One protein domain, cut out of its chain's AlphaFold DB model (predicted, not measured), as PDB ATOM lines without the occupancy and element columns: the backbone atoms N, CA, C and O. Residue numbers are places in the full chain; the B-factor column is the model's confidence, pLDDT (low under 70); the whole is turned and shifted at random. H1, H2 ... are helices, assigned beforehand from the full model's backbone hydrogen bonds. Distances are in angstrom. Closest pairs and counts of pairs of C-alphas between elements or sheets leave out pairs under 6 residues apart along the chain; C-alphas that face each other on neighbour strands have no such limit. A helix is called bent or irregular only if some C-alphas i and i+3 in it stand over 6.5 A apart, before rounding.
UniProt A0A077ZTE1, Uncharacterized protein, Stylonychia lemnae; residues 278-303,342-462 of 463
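What this domain is: This is residues 278 to 303 and 342 to 462 of the 463 residues of an uncharacterized protein of Stylonychia lemnae (UniProt A0A077ZTE1). Four helices, H1, H4, H5 and H7, make a rather splayed up-and-down bundle, each running against the one before it in the chain; H3 crosses near one end of it, where short H6 also lies, and residues 453 to 459, mostly in H8, stick out beyond the other end. H5, the longest helix, runs through the core, and short H2 packs on it. The printed part has 147 residues with eight named helices, H1 to H8 in order, and no named strand: the class is all helix. The whole is compact, with a radius of gyration of the C-alphas of 16.2 A and spans of 48 by 38 by 26 A.

Where its parts are: H1, residues 278 to 296, begins at C-alpha 278 (120.676, 168.324, 83.834) and is 27.3 A long, with a kink of 36 degrees near residue 290; it is irregular, with C-alphas 292 and 295 7.1 A apart. H2 holds residues 345 to 349. H3, residues 353 to 369, is 24.4 A long. H4, residues 373 to 386, is 20.0 A long and irregular, with C-alphas 382 and 385 7.3 A apart. H5, residues 394 to 417, spans 34.3 A and ends at C-alpha 417 (122.590, 146.479, 111.982). H6 holds residues 420 to 427. H7, residues 429 to 449, is 30.1 A long. H8, residues 454 to 460, ends at C-alpha 460 (97.403, 169.920, 94.753).

How they stand to each other: H5 is the hub, touching four helices. It touches H7 opposite ways at a steep tilt of 39 degrees, the closest C-alphas being Thr 404 and Val 442, 5.7 A. Residues 279 to 286 of H1 alone touch H5, closest at C-alphas 279 and 396, 6.3 A. H4 touches H7 the same way at a shallow tilt of 10 degrees, closest at C-alphas 373 and 438, 5.2 A. H1 and H4 are close but not clearly touching. H3 touches H1, H5 and H7, each with a part of itself alone; to H7 it is about perpendicular at 85 degrees, closest at C-alphas 364 and 431, 6.6 A. H2 touches H5, closest at C-alphas 347 and 406, 6.5 A. H3 and H6 are near each other. H8 touches no helix. Every O i to N i+4 pair is within hydrogen-bond range in H2, H3, H5, H6, H7 and H8; in H1 13 of 15 are, in H4 8 of 10.

The domain as a whole: The C-alphas farthest apart, Pro 300 and Leu 462, are 50.8 A apart. Residues 304 to 341 are not printed; C-alphas 303 and 342 are 9.6 A apart across this cut. Of the links printed whole, none is long. Mean pLDDT of the printed part is 71.8; 65 residues are under 70, among them 287 to 303, 368 to 394 and 451 to 462.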
ATOM      1  N   CYS A 278     121.260 169.260  82.886       70.19
ATOM      2  CA  CYS A 278     120.676 168.324  83.834       70.19
ATOM      3  C   CYS A 278     121.307 166.922  83.733       70.19
ATOM      4  O   CYS A 278     121.620 166.285  84.747       70.19
ATOM      5  N   SER A 279     121.567 166.452  82.509       72.25
ATOM      6  CA  SER A 279     122.277 165.192  82.259       72.25
ATOM      7  C   SER A 279     123.742 165.242  82.715       72.25
ATOM      8  O   SER A 279     124.211 164.319  83.378       72.25
ATOM      9  N   SER A 280     124.477 166.325  82.428       72.19
ATOM     10  CA  SER A 280     125.859 166.513  82.901       72.19
ATOM     11  C   SER A 280     125.912 166.501  84.430       72.19
ATOM     12  O   SER A 280     126.683 165.737  85.006       72.19
ATOM     13  N   PHE A 281     125.018 167.241  85.092       71.38
ATOM     14  CA  PHE A 281     124.876 167.236  86.549       71.38
ATOM     15  C   PHE A 281     124.673 165.822  87.111       71.38
ATOM     16  O   PHE A 281     125.406 165.398  88.006       71.38
ATOM     17  N   THR A 282     123.736 165.071  86.526       69.12
ATOM     18  CA  THR A 282     123.483 163.669  86.881       69.12
ATOM     19  C   THR A 282     124.755 162.835  86.767       69.12
ATOM     20  O   THR A 282     125.161 162.180  87.725       69.12
ATOM     21  N   ASN A 283     125.422 162.896  85.616       69.94
ATOM     22  CA  ASN A 283     126.634 162.125  85.369       69.94
ATOM     23  C   ASN A 283     127.752 162.476  86.358       69.94
ATOM     24  O   ASN A 283     128.467 161.577  86.785       69.94
ATOM     25  N   ASN A 284     127.887 163.738  86.772       68.38
ATOM     26  CA  ASN A 284     128.931 164.157  87.709       68.38
ATOM     27  C   ASN A 284     128.728 163.610  89.116       68.38
ATOM     28  O   ASN A 284     129.680 163.084  89.692       68.38
ATOM     29  N   ILE A 285     127.505 163.701  89.648       68.56
ATOM     30  CA  ILE A 285     127.186 163.131  90.965       68.56
ATOM     31  C   ILE A 285     127.476 161.633  90.956       68.56
ATOM     32  O   ILE A 285     128.178 161.132  91.834       68.56
ATOM     33  N   LEU A 286     126.977 160.925  89.937       71.38
ATOM     34  CA  LEU A 286     127.131 159.478  89.847       71.38
ATOM     35  C   LEU A 286     128.602 159.093  89.673       71.38
ATOM     36  O   LEU A 286     129.091 158.234  90.395       71.38
ATOM     37  N   LYS A 287     129.335 159.756  88.771       68.06
ATOM     38  CA  LYS A 287     130.763 159.511  88.530       68.06
ATOM     39  C   LYS A 287     131.593 159.689  89.794       68.06
ATOM     40  O   LYS A 287     132.372 158.803  90.126       68.06
ATOM     41  N   GLN A 288     131.440 160.814  90.495       65.62
ATOM     42  CA  GLN A 288     132.206 161.052  91.717       65.62
ATOM     43  C   GLN A 288     131.866 159.992  92.760       65.62
ATOM     44  O   GLN A 288     132.767 159.357  93.289       65.62
ATOM     45  N   PHE A 289     130.581 159.716  92.981       68.19
ATOM     46  CA  PHE A 289     130.153 158.659  93.892       68.19
ATOM     47  C   PHE A 289     130.747 157.284  93.539       68.19
ATOM     48  O   PHE A 289     131.181 156.544  94.424       68.19
ATOM     49  N   HIS A 290     130.803 156.944  92.251       65.88
ATOM     50  CA  HIS A 290     131.385 155.692  91.776       65.88
ATOM     51  C   HIS A 290     132.882 155.610  92.042       65.88
ATOM     52  O   HIS A 290     133.309 154.622  92.619       65.88
ATOM     53  N   MET A 291     133.659 156.653  91.735       62.72
ATOM     54  CA  MET A 291     135.102 156.654  92.005       62.72
ATOM     55  C   MET A 291     135.437 156.355  93.478       62.72
ATOM     56  O   MET A 291     136.446 155.715  93.753       62.72
ATOM     57  N   PHE A 292     134.591 156.775  94.429       66.12
ATOM     58  CA  PHE A 292     134.787 156.481  95.859       66.12
ATOM     59  C   PHE A 292     134.230 155.139  96.309       66.12
ATOM     60  O   PHE A 292     134.655 154.621  97.334       66.12
ATOM     61  N   THR A 293     133.264 154.582  95.586       63.22
ATOM     62  CA  THR A 293     132.656 153.294  95.945       63.22
ATOM     63  C   THR A 293     133.169 152.137  95.092       63.22
ATOM     64  O   THR A 293     132.745 151.005  95.307       63.22
ATOM     65  N   ASP A 294     134.112 152.396  94.183       63.44
ATOM     66  CA  ASP A 294     134.724 151.400  93.299       63.44
ATOM     67  C   ASP A 294     135.460 150.306  94.075       63.44
ATOM     68  O   ASP A 294     135.385 149.139  93.720       63.44
ATOM     69  N   SER A 295     136.062 150.629  95.226       59.47
ATOM     70  CA  SER A 295     136.676 149.616  96.096       59.47
ATOM     71  C   SER A 295     135.672 148.602  96.663       59.47
ATOM     72  O   SER A 295     136.078 147.566  97.181       59.47
ATOM     73  N   LEU A 296     134.367 148.894  96.592       61.75
ATOM     74  CA  LEU A 296     133.286 147.964  96.934       61.75
ATOM     75  C   LEU A 296     132.717 147.235  95.707       61.75
ATOM     76  O   LEU A 296     131.922 146.304  95.868       61.75
ATOM     77  N   GLN A 297     133.066 147.657  94.488       63.75
ATOM     78  CA  GLN A 297     132.715 146.954  93.261       63.75
ATOM     79  C   GLN A 297     133.771 145.887  92.970       63.75
ATOM     80  O   GLN A 297     134.914 146.167  92.641       63.75
ATOM     81  N   THR A 298     133.368 144.623  93.059       52.09
ATOM     82  CA  THR A 298     134.272 143.491  92.822       52.09
ATOM     83  C   THR A 298     134.455 143.143  91.338       52.09
ATOM     84  O   THR A 298     135.270 142.281  91.030       52.09
ATOM     85  N   GLU A 299     133.718 143.768  90.408       57.09
ATOM     86  CA  GLU A 299     133.745 143.411  88.979       57.09
ATOM     87  C   GLU A 299     133.849 144.637  88.042       57.09
ATOM     88  O   GLU A 299     132.841 145.311  87.792       57.09
ATOM     89  N   PRO A 300     135.040 144.886  87.451       52.41
ATOM     90  CA  PRO A 300     135.298 145.954  86.474       52.41
ATOM     91  C   PRO A 300     134.473 145.876  85.176       52.41
ATOM     92  O   PRO A 300     134.445 146.833  84.404       52.41
ATOM     93  N   SER A 301     133.810 144.745  84.915       55.41
ATOM     94  CA  SER A 301     132.995 144.475  83.718       55.41
ATOM     95  C   SER A 301     131.727 145.333  83.617       55.41
ATOM     96  O   SER A 301     131.147 145.421  82.540       55.41
ATOM     97  N   ASN A 302     131.309 145.990  84.702       54.97
ATOM     98  CA  ASN A 302     130.102 146.830  84.735       54.97
ATOM     99  C   ASN A 302     130.344 148.286  84.294       54.97
ATOM    100  O   ASN A 302     129.439 149.119  84.379       54.97
ATOM    101  N   LEU A 303     131.565 148.603  83.859       52.88
ATOM    102  CA  LEU A 303     131.977 149.934  83.433       52.88
ATOM    103  C   LEU A 303     132.065 150.010  81.902       52.88
ATOM    104  O   LEU A 303     132.902 149.339  81.299       52.88
ATOM    105  N   GLY A 342     123.566 150.451  84.920       55.16
ATOM    106  CA  GLY A 342     122.758 150.457  86.135       55.16
ATOM    107  C   GLY A 342     122.734 149.131  86.897       55.16
ATOM    108  O   GLY A 342     122.248 148.117  86.419       55.16
ATOM    109  N   ASP A 343     123.222 149.173  88.128       54.62
ATOM    110  CA  ASP A 343     122.448 148.972  89.350       54.62
ATOM    111  C   ASP A 343     123.461 148.953  90.496       54.62
ATOM    112  O   ASP A 343     124.436 148.200  90.476       54.62
ATOM    113  N   TYR A 344     123.207 149.716  91.557       67.88
ATOM    114  CA  TYR A 344     123.973 149.655  92.804       67.88
ATOM    115  C   TYR A 344     123.712 148.335  93.566       67.88
ATOM    116  O   TYR A 344     123.486 148.325  94.775       67.88
ATOM    117  N   LYS A 345     123.690 147.187  92.864       67.25
ATOM    118  CA  LYS A 345     123.393 145.855  93.415       67.25
ATOM    119  C   LYS A 345     124.348 145.506  94.544       67.25
ATOM    120  O   LYS A 345     123.925 144.869  95.500       67.25
ATOM    121  N   TYR A 346     125.606 145.937  94.460       69.62
ATOM    122  CA  TYR A 346     126.577 145.739  95.535       69.62
ATOM    123  C   TYR A 346     126.138 146.445  96.831       69.62
ATOM    124  O   TYR A 346     126.143 145.806  97.877       69.62
ATOM    125  N   LEU A 347     125.597 147.673  96.766       71.81
ATOM    126  CA  LEU A 347     125.008 148.355  97.932       71.81
ATOM    127  C   LEU A 347     123.805 147.586  98.506       71.81
ATOM    128  O   LEU A 347     123.627 147.483  99.722       71.81
ATOM    129  N   LYS A 348     123.000 146.958  97.638       72.69
ATOM    130  CA  LYS A 348     121.905 146.073  98.073       72.69
ATOM    131  C   LYS A 348     122.404 144.792  98.754       72.69
ATOM    132  O   LYS A 348     121.681 144.268  99.601       72.69
ATOM    133  N   LYS A 349     123.612 144.315  98.438       76.12
ATOM    134  CA  LYS A 349     124.237 143.126  99.051       76.12
ATOM    135  C   LYS A 349     124.908 143.411 100.401       76.12
ATOM    136  O   LYS A 349     125.086 142.469 101.171       76.12
ATOM    137  N   LEU A 350     125.212 144.676 100.721       80.75
ATOM    138  CA  LEU A 350     125.743 145.057 102.037       80.75
ATOM    139  C   LEU A 350     124.775 144.583 103.125       80.75
ATOM    140  O   LEU A 350     123.590 144.939 103.117       80.75
ATOM    141  N   SER A 351     125.265 143.734 104.017       83.88
ATOM    142  CA  SER A 351     124.451 143.077 105.045       83.88
ATOM    143  C   SER A 351     125.231 142.814 106.327       83.88
ATOM    144  O   SER A 351     124.633 142.839 107.404       83.88
ATOM    145  N   SER A 352     126.550 142.622 106.235       88.25
ATOM    146  CA  SER A 352     127.406 142.529 107.409       88.25
ATOM    147  C   SER A 352     127.659 143.908 108.022       88.25
ATOM    148  O   SER A 352     127.620 144.944 107.354       88.25
ATOM    149  N   LYS A 353     127.930 143.917 109.325       88.12
ATOM    150  CA  LYS A 353     128.280 145.128 110.068       88.12
ATOM    151  C   LYS A 353     129.552 145.788 109.525       88.12
ATOM    152  O   LYS A 353     129.594 147.006 109.405       88.12
ATOM    153  N   GLU A 354     130.559 144.989 109.189       87.38
ATOM    154  CA  GLU A 354     131.840 145.467 108.659       87.38
ATOM    155  C   GLU A 354     131.667 146.140 107.293       87.38
ATOM    156  O   GLU A 354     132.108 147.272 107.110       87.38
ATOM    157  N   ASP A 355     130.916 145.519 106.380       84.00
ATOM    158  CA  ASP A 355     130.633 146.089 105.057       84.00
ATOM    159  C   ASP A 355     129.908 147.438 105.150       84.00
ATOM    160  O   ASP A 355     130.196 148.371 104.400       84.00
ATOM    161  N   LEU A 356     128.960 147.555 106.084       86.31
ATOM    162  CA  LEU A 356     128.189 148.780 106.307       86.31
ATOM    163  C   LEU A 356     129.048 149.901 106.913       86.31
ATOM    164  O   LEU A 356     128.872 151.065 106.551       86.31
ATOM    165  N   LEU A 357     129.992 149.566 107.798       86.25
ATOM    166  CA  LEU A 357     130.952 150.524 108.352       86.25
ATOM    167  C   LEU A 357     131.984 150.967 107.304       86.25
ATOM    168  O   LEU A 357     132.277 152.158 107.224       86.25
ATOM    169  N   ASN A 358     132.471 150.047 106.469       84.62
ATOM    170  CA  ASN A 358     133.369 150.361 105.355       84.62
ATOM    171  C   ASN A 358     132.676 151.263 104.327       84.62
ATOM    172  O   ASN A 358     133.242 152.258 103.879       84.62
ATOM    173  N   PHE A 359     131.414 150.972 103.998       84.25
ATOM    174  CA  PHE A 359     130.612 151.846 103.150       84.25
ATOM    175  C   PHE A 359     130.458 153.245 103.758       84.25
ATOM    176  O   PHE A 359     130.651 154.237 103.055       84.25
ATOM    177  N   PHE A 360     130.174 153.346 105.060       86.00
ATOM    178  CA  PHE A 360     130.098 154.634 105.747       86.00
ATOM    179  C   PHE A 360     131.405 155.434 105.620       86.00
ATOM    180  O   PHE A 360     131.357 156.618 105.283       86.00
ATOM    181  N   ASP A 361     132.564 154.803 105.824       83.62
ATOM    182  CA  ASP A 361     133.874 155.466 105.717       83.62
ATOM    183  C   ASP A 361     134.171 155.966 104.298       83.62
ATOM    184  O   ASP A 361     134.723 157.056 104.116       83.62
ATOM    185  N   LEU A 362     133.756 155.217 103.275       79.62
ATOM    186  CA  LEU A 362     133.896 155.640 101.881       79.62
ATOM    187  C   LEU A 362     133.014 156.851 101.565       79.62
ATOM    188  O   LEU A 362     133.472 157.791 100.914       79.62
ATOM    189  N   ILE A 363     131.785 156.885 102.090       77.56
ATOM    190  CA  ILE A 363     130.918 158.064 101.981       77.56
ATOM    191  C   ILE A 363     131.529 159.267 102.708       77.56
ATOM    192  O   ILE A 363     131.524 160.370 102.165       77.56
ATOM    193  N   GLN A 364     132.104 159.080 103.899       77.69
ATOM    194  CA  GLN A 364     132.802 160.164 104.603       77.69
ATOM    195  C   GLN A 364     133.981 160.703 103.807       77.69
ATOM    196  O   GLN A 364     134.164 161.918 103.708       77.69
ATOM    197  N   THR A 365     134.762 159.800 103.219       75.25
ATOM    198  CA  THR A 365     135.904 160.163 102.386       75.25
ATOM    199  C   THR A 365     135.431 161.001 101.203       75.25
ATOM    200  O   THR A 365     135.907 162.121 101.044       75.25
ATOM    201  N   PHE A 366     134.402 160.547 100.478       73.56
ATOM    202  CA  PHE A 366     133.763 161.296  99.389       73.56
ATOM    203  C   PHE A 366     133.312 162.708  99.810       73.56
ATOM    204  O   PHE A 366     133.630 163.695  99.137       73.56
ATOM    205  N   LEU A 367     132.604 162.822 100.941       70.75
ATOM    206  CA  LEU A 367     132.100 164.103 101.454       70.75
ATOM    207  C   LEU A 367     133.224 165.056 101.884       70.75
ATOM    208  O   LEU A 367     133.056 166.279 101.843       70.75
ATOM    209  N   SER A 368     134.364 164.500 102.290       69.62
ATOM    210  CA  SER A 368     135.533 165.254 102.744       69.62
ATOM    211  C   SER A 368     136.433 165.697 101.589       69.62
ATOM    212  O   SER A 368     137.003 166.785 101.656       69.62
ATOM    213  N   SER A 369     136.558 164.888 100.530       66.00
ATOM    214  CA  SER A 369     137.503 165.114  99.428       66.00
ATOM    215  C   SER A 369     136.906 165.796  98.198       66.00
ATOM    216  O   SER A 369     137.642 166.467  97.478       66.00
ATOM    217  N   CYS A 370     135.611 165.615  97.914       58.72
ATOM    218  CA  CYS A 370     135.047 166.004  96.614       58.72
ATOM    219  C   CYS A 370     133.901 167.002  96.701       58.72
ATOM    220  O   CYS A 370     133.978 168.060  96.076       58.72
ATOM    221  N   GLN A 371     132.854 166.708  97.471       62.94
ATOM    222  CA  GLN A 371     131.729 167.623  97.629       62.94
ATOM    223  C   GLN A 371     131.141 167.517  99.028       62.94
ATOM    224  O   GLN A 371     130.538 166.509  99.391       62.94
ATOM    225  N   ARG A 372     131.250 168.603  99.803       64.25
ATOM    226  CA  ARG A 372     130.477 168.724 101.043       64.25
ATOM    227  C   ARG A 372     128.987 168.592 100.701       64.25
ATOM    228  O   ARG A 372     128.586 169.077  99.640       64.25
ATOM    229  N   PRO A 373     128.143 168.044 101.595       62.38
ATOM    230  CA  PRO A 373     126.704 167.913 101.345       62.38
ATOM    231  C   PRO A 373     126.049 169.224 100.887       62.38
ATOM    232  O   PRO A 373     125.174 169.210 100.035       62.38
ATOM    233  N   GLN A 374     126.553 170.358 101.379       62.62
ATOM    234  CA  GLN A 374     126.134 171.715 101.013       62.62
ATOM    235  C   GLN A 374     126.354 172.055  99.531       62.62
ATOM    236  O   GLN A 374     125.599 172.843  98.978       62.62
ATOM    237  N   HIS A 375     127.380 171.500  98.876       66.44
ATOM    238  CA  HIS A 375     127.621 171.703  97.443       66.44
ATOM    239  C   HIS A 375     126.654 170.865  96.609       66.44
ATOM    240  O   HIS A 375     126.056 171.392  95.680       66.44
ATOM    241  N   ILE A 376     126.427 169.607  97.006       64.88
ATOM    242  CA  ILE A 376     125.413 168.741  96.391       64.88
ATOM    243  C   ILE A 376     124.034 169.386  96.553       64.88
ATOM    244  O   ILE A 376     123.285 169.488  95.593       64.88
ATOM    245  N   GLU A 377     123.712 169.885  97.746       63.25
ATOM    246  CA  GLU A 377     122.474 170.606  98.037       63.25
ATOM    247  C   GLU A 377     122.357 171.909  97.240       63.25
ATOM    248  O   GLU A 377     121.301 172.180  96.680       63.25
ATOM    249  N   ALA A 378     123.422 172.712  97.157       65.56
ATOM    250  CA  ALA A 378     123.429 173.944  96.375       65.56
ATOM    251  C   ALA A 378     123.252 173.661  94.881       65.56
ATOM    252  O   ALA A 378     122.479 174.355  94.228       65.56
ATOM    253  N   ASP A 379     123.909 172.634  94.345       64.44
ATOM    254  CA  ASP A 379     123.770 172.246  92.945       64.44
ATOM    255  C   ASP A 379     122.402 171.605  92.674       64.44
ATOM    256  O   ASP A 379     121.778 171.908  91.660       64.44
ATOM    257  N   ILE A 380     121.862 170.814  93.607       60.91
ATOM    258  CA  ILE A 380     120.472 170.348  93.566       60.91
ATOM    259  C   ILE A 380     119.546 171.555  93.552       60.91
ATOM    260  O   ILE A 380     118.757 171.674  92.634       60.91
ATOM    261  N   ASN A 381     119.647 172.489  94.495       61.22
ATOM    262  CA  ASN A 381     118.757 173.646  94.581       61.22
ATOM    263  C   ASN A 381     118.880 174.578  93.368       61.22
ATOM    264  O   ASN A 381     117.865 175.085  92.890       61.22
ATOM    265  N   ARG A 382     120.088 174.736  92.811       61.28
ATOM    266  CA  ARG A 382     120.316 175.443  91.545       61.28
ATOM    267  C   ARG A 382     119.586 174.778  90.392       61.28
ATOM    268  O   ARG A 382     118.982 175.484  89.607       61.28
ATOM    269  N   ASN A 383     119.595 173.452  90.305       57.00
ATOM    270  CA  ASN A 383     119.017 172.730  89.170       57.00
ATOM    271  C   ASN A 383     117.587 172.217  89.439       57.00
ATOM    272  O   ASN A 383     116.920 171.749  88.528       57.00
ATOM    273  N   VAL A 384     117.089 172.336  90.677       51.22
ATOM    274  CA  VAL A 384     115.841 171.739  91.197       51.22
ATOM    275  C   VAL A 384     114.605 172.200  90.450       51.22
ATOM    276  O   VAL A 384     113.682 171.419  90.262       51.22
ATOM    277  N   HIS A 385     114.598 173.457  90.021       51.03
ATOM    278  CA  HIS A 385     113.501 174.043  89.262       51.03
ATOM    279  C   HIS A 385     113.388 173.452  87.844       51.03
ATOM    280  O   HIS A 385     112.317 173.504  87.248       51.03
ATOM    281  N   SER A 386     114.460 172.840  87.332       52.06
ATOM    282  CA  SER A 386     114.482 172.087  86.074       52.06
ATOM    283  C   SER A 386     114.007 170.635  86.243       52.06
ATOM    284  O   SER A 386     113.784 169.937  85.256       52.06
ATOM    285  N   PHE A 387     113.825 170.146  87.480       50.38
ATOM    286  CA  PHE A 387     113.242 168.825  87.726       50.38
ATOM    287  C   PHE A 387     111.712 168.928  87.707       50.38
ATOM    288  O   PHE A 387     111.103 169.546  88.574       50.38
ATOM    289  N   GLY A 388     111.078 168.281  86.726       48.19
ATOM    290  CA  GLY A 388     109.615 168.148  86.645       48.19
ATOM    291  C   GLY A 388     108.925 169.072  85.638       48.19
ATOM    292  O   GLY A 388     107.796 168.779  85.251       48.19
ATOM    293  N   ILE A 389     109.615 170.104  85.153       51.50
ATOM    294  CA  ILE A 389     109.302 170.796  83.894       51.50
ATOM    295  C   ILE A 389     110.152 170.087  82.830       51.50
ATOM    296  O   ILE A 389     111.295 169.746  83.115       51.50
ATOM    297  N   GLU A 390     109.580 169.721  81.684       50.03
ATOM    298  CA  GLU A 390     110.211 168.897  80.635       50.03
ATOM    299  C   GLU A 390     111.725 169.156  80.480       50.03
ATOM    300  O   GLU A 390     112.136 170.217  80.030       50.03
ATOM    301  N   GLY A 391     112.574 168.207  80.904       52.75
ATOM    302  CA  GLY A 391     113.966 168.587  81.182       52.75
ATOM    303  C   GLY A 391     114.970 167.475  81.482       52.75
ATOM    304  O   GLY A 391     116.163 167.722  81.430       52.75
ATOM    305  N   PHE A 392     114.560 166.237  81.750       58.72
ATOM    306  CA  PHE A 392     115.518 165.150  81.983       58.72
ATOM    307  C   PHE A 392     115.284 163.998  81.018       58.72
ATOM    308  O   PHE A 392     114.146 163.561  80.813       58.72
ATOM    309  N   PHE A 393     116.373 163.436  80.488       63.41
ATOM    310  CA  PHE A 393     116.296 162.147  79.817       63.41
ATOM    311  C   PHE A 393     115.783 161.105  80.815       63.41
ATOM    312  O   PHE A 393     116.292 160.986  81.929       63.41
ATOM    313  N   LYS A 394     114.780 160.318  80.407       68.50
ATOM    314  CA  LYS A 394     114.152 159.280  81.248       68.50
ATOM    315  C   LYS A 394     115.183 158.353  81.908       68.50
ATOM    316  O   LYS A 394     115.002 157.951  83.055       68.50
ATOM    317  N   ASN A 395     116.264 158.053  81.191       70.12
ATOM    318  CA  ASN A 395     117.351 157.210  81.679       70.12
ATOM    319  C   ASN A 395     118.138 157.870  82.819       70.12
ATOM    320  O   ASN A 395     118.467 157.193  83.787       70.12
ATOM    321  N   ASP A 396     118.390 159.178  82.747       70.00
ATOM    322  CA  ASP A 396     119.138 159.911  83.774       70.00
ATOM    323  C   ASP A 396     118.321 160.049  85.066       70.00
ATOM    324  O   ASP A 396     118.850 159.822  86.154       70.00
ATOM    325  N   ILE A 397     117.003 160.284  84.952       71.75
ATOM    326  CA  ILE A 397     116.084 160.211  86.104       71.75
ATOM    327  C   ILE A 397     116.150 158.820  86.734       71.75
ATOM    328  O   ILE A 397     116.293 158.705  87.946       71.75
ATOM    329  N   GLY A 398     116.073 157.760  85.923       74.88
ATOM    330  CA  GLY A 398     116.154 156.382  86.410       74.88
ATOM    331  C   GLY A 398     117.446 156.112  87.186       74.88
ATOM    332  O   GLY A 398     117.397 155.542  88.274       74.88
ATOM    333  N   LYS A 399     118.590 156.587  86.677       75.69
ATOM    334  CA  LYS A 399     119.888 156.465  87.355       75.69
ATOM    335  C   LYS A 399     119.911 157.204  88.699       75.69
ATOM    336  O   LYS A 399     120.310 156.607  89.696       75.69
ATOM    337  N   LEU A 400     119.442 158.457  88.756       74.81
ATOM    338  CA  LEU A 400     119.376 159.223  90.011       74.81
ATOM    339  C   LEU A 400     118.399 158.614  91.021       74.81
ATOM    340  O   LEU A 400     118.715 158.539  92.208       74.81
ATOM    341  N   THR A 401     117.235 158.145  90.577       79.19
ATOM    342  CA  THR A 401     116.267 157.458  91.444       79.19
ATOM    343  C   THR A 401     116.873 156.178  92.018       79.19
ATOM    344  O   THR A 401     116.791 155.942  93.220       79.19
ATOM    345  N   ASN A 402     117.558 155.380  91.195       79.94
ATOM    346  CA  ASN A 402     118.223 154.164  91.660       79.94
ATOM    347  C   ASN A 402     119.352 154.465  92.657       79.94
ATOM    348  O   ASN A 402     119.487 153.758  93.656       79.94
ATOM    349  N   TRP A 403     120.145 155.509  92.403       82.81
ATOM    350  CA  TRP A 403     121.213 155.960  93.299       82.81
ATOM    351  C   TRP A 403     120.671 156.447  94.646       82.81
ATOM    352  O   TRP A 403     121.099 155.970  95.698       82.81
ATOM    353  N   THR A 404     119.693 157.358  94.618       83.75
ATOM    354  CA  THR A 404     119.086 157.898  95.839       83.75
ATOM    355  C   THR A 404     118.423 156.798  96.662       83.75
ATOM    356  O   THR A 404     118.653 156.732  97.866       83.75
ATOM    357  N   GLN A 405     117.676 155.886  96.032       86.25
ATOM    358  CA  GLN A 405     117.051 154.770  96.740       86.25
ATOM    359  C   GLN A 405     118.088 153.837  97.374       86.25
ATOM    360  O   GLN A 405     117.945 153.476  98.536       86.25
ATOM    361  N   ALA A 406     119.168 153.499  96.661       82.75
ATOM    362  CA  ALA A 406     120.216 152.636  97.206       82.75
ATOM    363  C   ALA A 406     120.900 153.242  98.445       82.75
ATOM    364  O   ALA A 406     121.219 152.513  99.385       82.75
ATOM    365  N   LEU A 407     121.096 154.565  98.473       85.88
ATOM    366  CA  LEU A 407     121.637 155.264  99.642       85.88
ATOM    367  C   LEU A 407     120.677 155.264 100.833       85.88
ATOM    368  O   LEU A 407     121.118 155.090 101.969       85.88
ATOM    369  N   LEU A 408     119.379 155.438 100.585       89.69
ATOM    370  CA  LEU A 408     118.360 155.380 101.634       89.69
ATOM    371  C   LEU A 408     118.236 153.968 102.218       89.69
ATOM    372  O   LEU A 408     118.237 153.820 103.437       89.69
ATOM    373  N   ASP A 409     118.227 152.941 101.367       88.06
ATOM    374  CA  ASP A 409     118.214 151.540 101.799       88.06
ATOM    375  C   ASP A 409     119.460 151.211 102.646       88.06
ATOM    376  O   ASP A 409     119.385 150.482 103.637       88.06
ATOM    377  N   ALA A 410     120.627 151.755 102.277       86.31
ATOM    378  CA  ALA A 410     121.860 151.584 103.041       86.31
ATOM    379  C   ALA A 410     121.811 152.295 104.409       86.31
ATOM    380  O   ALA A 410     122.227 151.699 105.401       86.31
ATOM    381  N   ASP A 411     121.264 153.517 104.494       91.00
ATOM    382  CA  ASP A 411     121.042 154.229 105.769       91.00
ATOM    383  C   ASP A 411     120.153 153.414 106.722       91.00
ATOM    384  O   ASP A 411     120.484 153.246 107.898       91.00
ATOM    385  N   GLU A 412     119.056 152.840 106.220       90.69
ATOM    386  CA  GLU A 412     118.181 151.980 107.025       90.69
ATOM    387  C   GLU A 412     118.911 150.740 107.554       90.69
ATOM    388  O   GLU A 412     118.784 150.390 108.732       90.69
ATOM    389  N   LYS A 413     119.731 150.095 106.716       91.00
ATOM    390  CA  LYS A 413     120.549 148.947 107.131       91.00
ATOM    391  C   LYS A 413     121.593 149.327 108.175       91.00
ATOM    392  O   LYS A 413     121.725 148.603 109.159       91.00
ATOM    393  N   ILE A 414     122.295 150.450 108.006       89.44
ATOM    394  CA  ILE A 414     123.260 150.955 108.996       89.44
ATOM    395  C   ILE A 414     122.553 151.156 110.339       89.44
ATOM    396  O   ILE A 414     123.004 150.641 111.362       89.44
ATOM    397  N   LYS A 415     121.398 151.829 110.344       90.38
ATOM    398  CA  LYS A 415     120.617 152.067 111.568       90.38
ATOM    399  C   LYS A 415     120.140 150.782 112.233       90.38
ATOM    400  O   LYS A 415     120.115 150.722 113.458       90.38
ATOM    401  N   LYS A 416     119.781 149.764 111.450       91.50
ATOM    402  CA  LYS A 416     119.290 148.480 111.964       91.50
ATOM    403  C   LYS A 416     120.404 147.557 112.469       91.50
ATOM    404  O   LYS A 416     120.211 146.891 113.479       91.50
ATOM    405  N   VAL A 417     121.521 147.468 111.745       90.44
ATOM    406  CA  VAL A 417     122.590 146.479 111.982       90.44
ATOM    407  C   VAL A 417     123.704 147.038 112.863       90.44
ATOM    408  O   VAL A 417     124.203 146.329 113.730       90.44
ATOM    409  N   VAL A 418     124.099 148.294 112.646       91.00
ATOM    410  CA  VAL A 418     125.131 148.972 113.447       91.00
ATOM    411  C   VAL A 418     124.482 149.680 114.636       91.00
ATOM    412  O   VAL A 418     124.936 149.547 115.763       91.00
ATOM    413  N   GLY A 419     123.389 150.408 114.398       89.25
ATOM    414  CA  GLY A 419     122.743 151.225 115.425       89.25
ATOM    415  C   GLY A 419     123.407 152.593 115.611       89.25
ATOM    416  O   GLY A 419     124.613 152.767 115.441       89.25
ATOM    417  N   GLN A 420     122.607 153.600 115.972       87.62
ATOM    418  CA  GLN A 420     123.060 154.997 116.036       87.62
ATOM    419  C   GLN A 420     124.104 155.242 117.136       87.62
ATOM    420  O   GLN A 420     125.073 155.962 116.910       87.62
ATOM    421  N   GLY A 421     123.932 154.631 118.313       84.94
ATOM    422  CA  GLY A 421     124.870 154.787 119.431       84.94
ATOM    423  C   GLY A 421     126.255 154.216 119.128       84.94
ATOM    424  O   GLY A 421     127.263 154.829 119.469       84.94
ATOM    425  N   GLU A 422     126.309 153.082 118.432       88.06
ATOM    426  CA  GLU A 422     127.569 152.460 118.032       88.06
ATOM    427  C   GLU A 422     128.219 153.177 116.843       88.06
ATOM    428  O   GLU A 422     129.431 153.371 116.817       88.06
ATOM    429  N   LEU A 423     127.422 153.649 115.882       88.75
ATOM    430  CA  LEU A 423     127.942 154.478 114.798       88.75
ATOM    431  C   LEU A 423     128.583 155.766 115.345       88.75
ATOM    432  O   LEU A 423     129.675 156.144 114.919       88.75
ATOM    433  N   LEU A 424     127.945 156.409 116.332       89.12
ATOM    434  CA  LEU A 424     128.486 157.584 117.019       89.12
ATOM    435  C   LEU A 424     129.774 157.274 117.785       89.12
ATOM    436  O   LEU A 424     130.713 158.068 117.709       89.12
ATOM    437  N   SER A 425     129.836 156.146 118.500       88.88
ATOM    438  CA  SER A 425     131.020 155.786 119.288       88.88
ATOM    439  C   SER A 425     132.221 155.427 118.411       88.88
ATOM    440  O   SER A 425     133.341 155.804 118.746       88.88
ATOM    441  N   GLN A 426     132.002 154.752 117.280       88.38
ATOM    442  CA  GLN A 426     133.085 154.310 116.399       88.38
ATOM    443  C   GLN A 426     133.540 155.375 115.400       88.38
ATOM    444  O   GLN A 426     134.724 155.446 115.081       88.38
ATOM    445  N   LYS A 427     132.614 156.178 114.861       89.38
ATOM    446  CA  LYS A 427     132.907 157.105 113.753       89.38
ATOM    447  C   LYS A 427     132.959 158.569 114.174       89.38
ATOM    448  O   LYS A 427     133.472 159.393 113.420       89.38
ATOM    449  N   GLY A 428     132.472 158.895 115.371       90.25
ATOM    450  CA  GLY A 428     132.463 160.248 115.917       90.25
ATOM    451  C   GLY A 428     131.299 161.112 115.415       90.25
ATOM    452  O   GLY A 428     130.809 160.976 114.292       90.25
ATOM    453  N   ALA A 429     130.867 162.052 116.258       87.75
ATOM    454  CA  ALA A 429     129.665 162.859 116.031       87.75
ATOM    455  C   ALA A 429     129.713 163.716 114.752       87.75
ATOM    456  O   ALA A 429     128.695 163.887 114.085       87.75
ATOM    457  N   GLN A 430     130.886 164.243 114.389       85.06
ATOM    458  CA  GLN A 430     131.033 165.081 113.195       85.06
ATOM    459  C   GLN A 430     130.782 164.296 111.902       85.06
ATOM    460  O   GLN A 430     130.061 164.777 111.029       85.06
ATOM    461  N   ASN A 431     131.325 163.084 111.801       83.75
ATOM    462  CA  ASN A 431     131.162 162.236 110.624       83.75
ATOM    463  C   ASN A 431     129.711 161.763 110.494       83.75
ATOM    464  O   ASN A 431     129.111 161.863 109.424       83.75
ATOM    465  N   VAL A 432     129.097 161.340 111.606       87.56
ATOM    466  CA  VAL A 432     127.670 160.980 111.629       87.56
ATOM    467  C   VAL A 432     126.802 162.153 111.176       87.56
ATOM    468  O   VAL A 432     125.954 161.977 110.304       87.56
ATOM    469  N   ARG A 433     127.079 163.375 111.648       86.06
ATOM    470  CA  ARG A 433     126.360 164.581 111.217       86.06
ATOM    471  C   ARG A 433     126.497 164.855 109.714       86.06
ATOM    472  O   ARG A 433     125.509 165.210 109.078       86.06
ATOM    473  N   LEU A 434     127.693 164.713 109.139       80.00
ATOM    474  CA  LEU A 434     127.908 164.902 107.695       80.00
ATOM    475  C   LEU A 434     127.147 163.860 106.863       80.00
ATOM    476  O   LEU A 434     126.545 164.206 105.845       80.00
ATOM    477  N   PHE A 435     127.126 162.605 107.318       85.06
ATOM    478  CA  PHE A 435     126.344 161.547 106.678       85.06
ATOM    479  C   PHE A 435     124.846 161.853 106.732       85.06
ATOM    480  O   PHE A 435     124.167 161.808 105.711       85.06
ATOM    481  N   GLU A 436     124.330 162.234 107.901       87.38
ATOM    482  CA  GLU A 436     122.920 162.596 108.077       87.38
ATOM    483  C   GLU A 436     122.508 163.782 107.192       87.38
ATOM    484  O   GLU A 436     121.410 163.772 106.632       87.38
ATOM    485  N   GLN A 437     123.395 164.766 107.003       83.19
ATOM    486  CA  GLN A 437     123.182 165.865 106.056       83.19
ATOM    487  C   GLN A 437     123.062 165.363 104.613       83.19
ATOM    488  O   GLN A 437     122.119 165.744 103.922       83.19
ATOM    489  N   LEU A 438     123.960 164.478 104.161       83.38
ATOM    490  CA  LEU A 438     123.846 163.862 102.835       83.38
ATOM    491  C   LEU A 438     122.520 163.102 102.691       83.38
ATOM    492  O   LEU A 438     121.819 163.280 101.699       83.38
ATOM    493  N   ILE A 439     122.148 162.290 103.682       89.19
ATOM    494  CA  ILE A 439     120.895 161.531 103.646       89.19
ATOM    495  C   ILE A 439     119.678 162.466 103.594       89.19
ATOM    496  O   ILE A 439     118.720 162.177 102.877       89.19
ATOM    497  N   ALA A 440     119.695 163.604 104.293       85.44
ATOM    498  CA  ALA A 440     118.628 164.602 104.203       85.44
ATOM    499  C   ALA A 440     118.492 165.172 102.779       85.44
ATOM    500  O   ALA A 440     117.386 165.217 102.235       85.44
ATOM    501  N   VAL A 441     119.616 165.516 102.145       80.31
ATOM    502  CA  VAL A 441     119.668 165.991 100.754       80.31
ATOM    503  C   VAL A 441     119.166 164.915  99.782       80.31
ATOM    504  O   VAL A 441     118.337 165.194  98.915       80.31
ATOM    505  N   VAL A 442     119.595 163.662  99.960       84.25
ATOM    506  CA  VAL A 442     119.159 162.507  99.156       84.25
ATOM    507  C   VAL A 442     117.658 162.256  99.300       84.25
ATOM    508  O   VAL A 442     116.988 162.016  98.296       84.25
ATOM    509  N   ARG A 443     117.096 162.357 100.514       86.88
ATOM    510  CA  ARG A 443     115.640 162.257 100.739       86.88
ATOM    511  C   ARG A 443     114.887 163.343  99.983       86.88
ATOM    512  O   ARG A 443     113.906 163.044  99.302       86.88
ATOM    513  N   GLN A 444     115.355 164.588 100.071       81.69
ATOM    514  CA  GLN A 444     114.743 165.704  99.358       81.69
ATOM    515  C   GLN A 444     114.799 165.482  97.840       81.69
ATOM    516  O   GLN A 444     113.784 165.650  97.166       81.69
ATOM    517  N   LEU A 445     115.942 165.053  97.303       78.00
ATOM    518  CA  LEU A 445     116.088 164.750  95.883       78.00
ATOM    519  C   LEU A 445     115.164 163.606  95.445       78.00
ATOM    520  O   LEU A 445     114.410 163.783  94.494       78.00
ATOM    521  N   ASN A 446     115.156 162.475  96.159       83.31
ATOM    522  CA  ASN A 446     114.293 161.331  95.836       83.31
ATOM    523  C   ASN A 446     112.810 161.742  95.813       83.31
ATOM    524  O   ASN A 446     112.086 161.391  94.886       83.31
ATOM    525  N   SER A 447     112.375 162.572  96.769       80.62
ATOM    526  CA  SER A 447     110.996 163.084  96.802       80.62
ATOM    527  C   SER A 447     110.624 163.947  95.588       80.62
ATOM    528  O   SER A 447     109.470 163.942  95.172       80.62
ATOM    529  N   LYS A 448     111.594 164.658  94.997       74.12
ATOM    530  CA  LYS A 448     111.406 165.483  93.791       74.12
ATOM    531  C   LYS A 448     111.488 164.662  92.500       74.12
ATOM    532  O   LYS A 448     110.845 165.011  91.515       74.12
ATOM    533  N   LEU A 449     112.271 163.580  92.495       72.88
ATOM    534  CA  LEU A 449     112.406 162.653  91.364       72.88
ATOM    535  C   LEU A 449     111.190 161.733  91.212       72.88
ATOM    536  O   LEU A 449     110.811 161.375  90.092       72.88
ATOM    537  N   GLN A 450     110.565 161.345  92.324       72.38
ATOM    538  CA  GLN A 450     109.326 160.580  92.303       72.38
ATOM    539  C   GLN A 450     108.194 161.473  91.790       72.38
ATOM    540  O   GLN A 450     107.789 162.434  92.440       72.38
ATOM    541  N   LYS A 451     107.670 161.163  90.593       59.56
ATOM    542  CA  LYS A 451     106.498 161.870  90.057       59.56
ATOM    543  C   LYS A 451     105.372 161.816  91.099       59.56
ATOM    544  O   LYS A 451     105.067 160.716  91.564       59.56
ATOM    545  N   PRO A 452     104.708 162.945  91.411       53.66
ATOM    546  CA  PRO A 452     103.552 162.923  92.293       53.66
ATOM    547  C   PRO A 452     102.529 161.937  91.732       53.66
ATOM    548  O   PRO A 452     102.211 161.967  90.534       53.66
ATOM    549  N   SER A 453     102.046 161.040  92.593       48.09
ATOM    550  CA  SER A 453     101.000 160.090  92.216       48.09
ATOM    551  C   SER A 453      99.768 160.843  91.696       48.09
ATOM    552  O   SER A 453      99.562 162.015  92.018       48.09
ATOM    553  N   LEU A 454      98.918 160.179  90.903       44.06
ATOM    554  CA  LEU A 454      97.648 160.751  90.425       44.06
ATOM    555  C   LEU A 454      96.839 161.386  91.574       44.06
ATOM    556  O   LEU A 454      96.344 162.499  91.437       44.06
ATOM    557  N   LEU A 455      96.815 160.738  92.741       41.31
ATOM    558  CA  LEU A 455      96.182 161.231  93.972       41.31
ATOM    559  C   LEU A 455      96.815 162.517  94.529       41.31
ATOM    560  O   LEU A 455      96.117 163.383  95.049       41.31
ATOM    561  N   GLN A 456      98.132 162.657  94.415       42.97
ATOM    562  CA  GLN A 456      98.878 163.827  94.882       42.97
ATOM    563  C   GLN A 456      98.699 165.020  93.935       42.97
ATOM    564  O   GLN A 456      98.556 166.149  94.390       42.97
ATOM    565  N   LYS A 457      98.605 164.757  92.624       47.44
ATOM    566  CA  LYS A 457      98.203 165.765  91.632       47.44
ATOM    567  C   LYS A 457      96.777 166.257  91.878       47.44
ATOM    568  O   LYS A 457      96.547 167.457  91.847       47.44
ATOM    569  N   PHE A 458      95.848 165.351  92.189       42.34
ATOM    570  CA  PHE A 458      94.470 165.712  92.537       42.34
ATOM    571  C   PHE A 458      94.381 166.566  93.809       42.34
ATOM    572  O   PHE A 458      93.633 167.536  93.827       42.34
ATOM    573  N   ARG A 459      95.161 166.256  94.854       44.66
ATOM    574  CA  ARG A 459      95.197 167.072  96.083       44.66
ATOM    575  C   ARG A 459      95.748 168.478  95.851       44.66
ATOM    576  O   ARG A 459      95.177 169.418  96.382       44.66
ATOM    577  N   ASN A 460      96.793 168.619  95.038       44.12
ATOM    578  CA  ASN A 460      97.403 169.920  94.753       44.12
ATOM    579  C   ASN A 460      96.544 170.817  93.841       44.12
ATOM    580  O   ASN A 460      96.776 172.014  93.797       44.12
ATOM    581  N   CYS A 461      95.573 170.257  93.111       42.09
ATOM    582  CA  CYS A 461      94.593 171.041  92.346       42.09
ATOM    583  C   CYS A 461      93.375 171.474  93.181       42.09
ATOM    584  O   CYS A 461      92.540 172.227  92.687       42.09
ATOM    585  N   LEU A 462      93.230 170.947  94.400       38.03
ATOM    586  CA  LEU A 462      92.118 171.236  95.315       38.03
ATOM    587  C   LEU A 462      92.535 172.133  96.495       38.03
ATOM    588  O   LEU A 462      91.685 172.482  97.313       38.03
TER     589      LEU A 462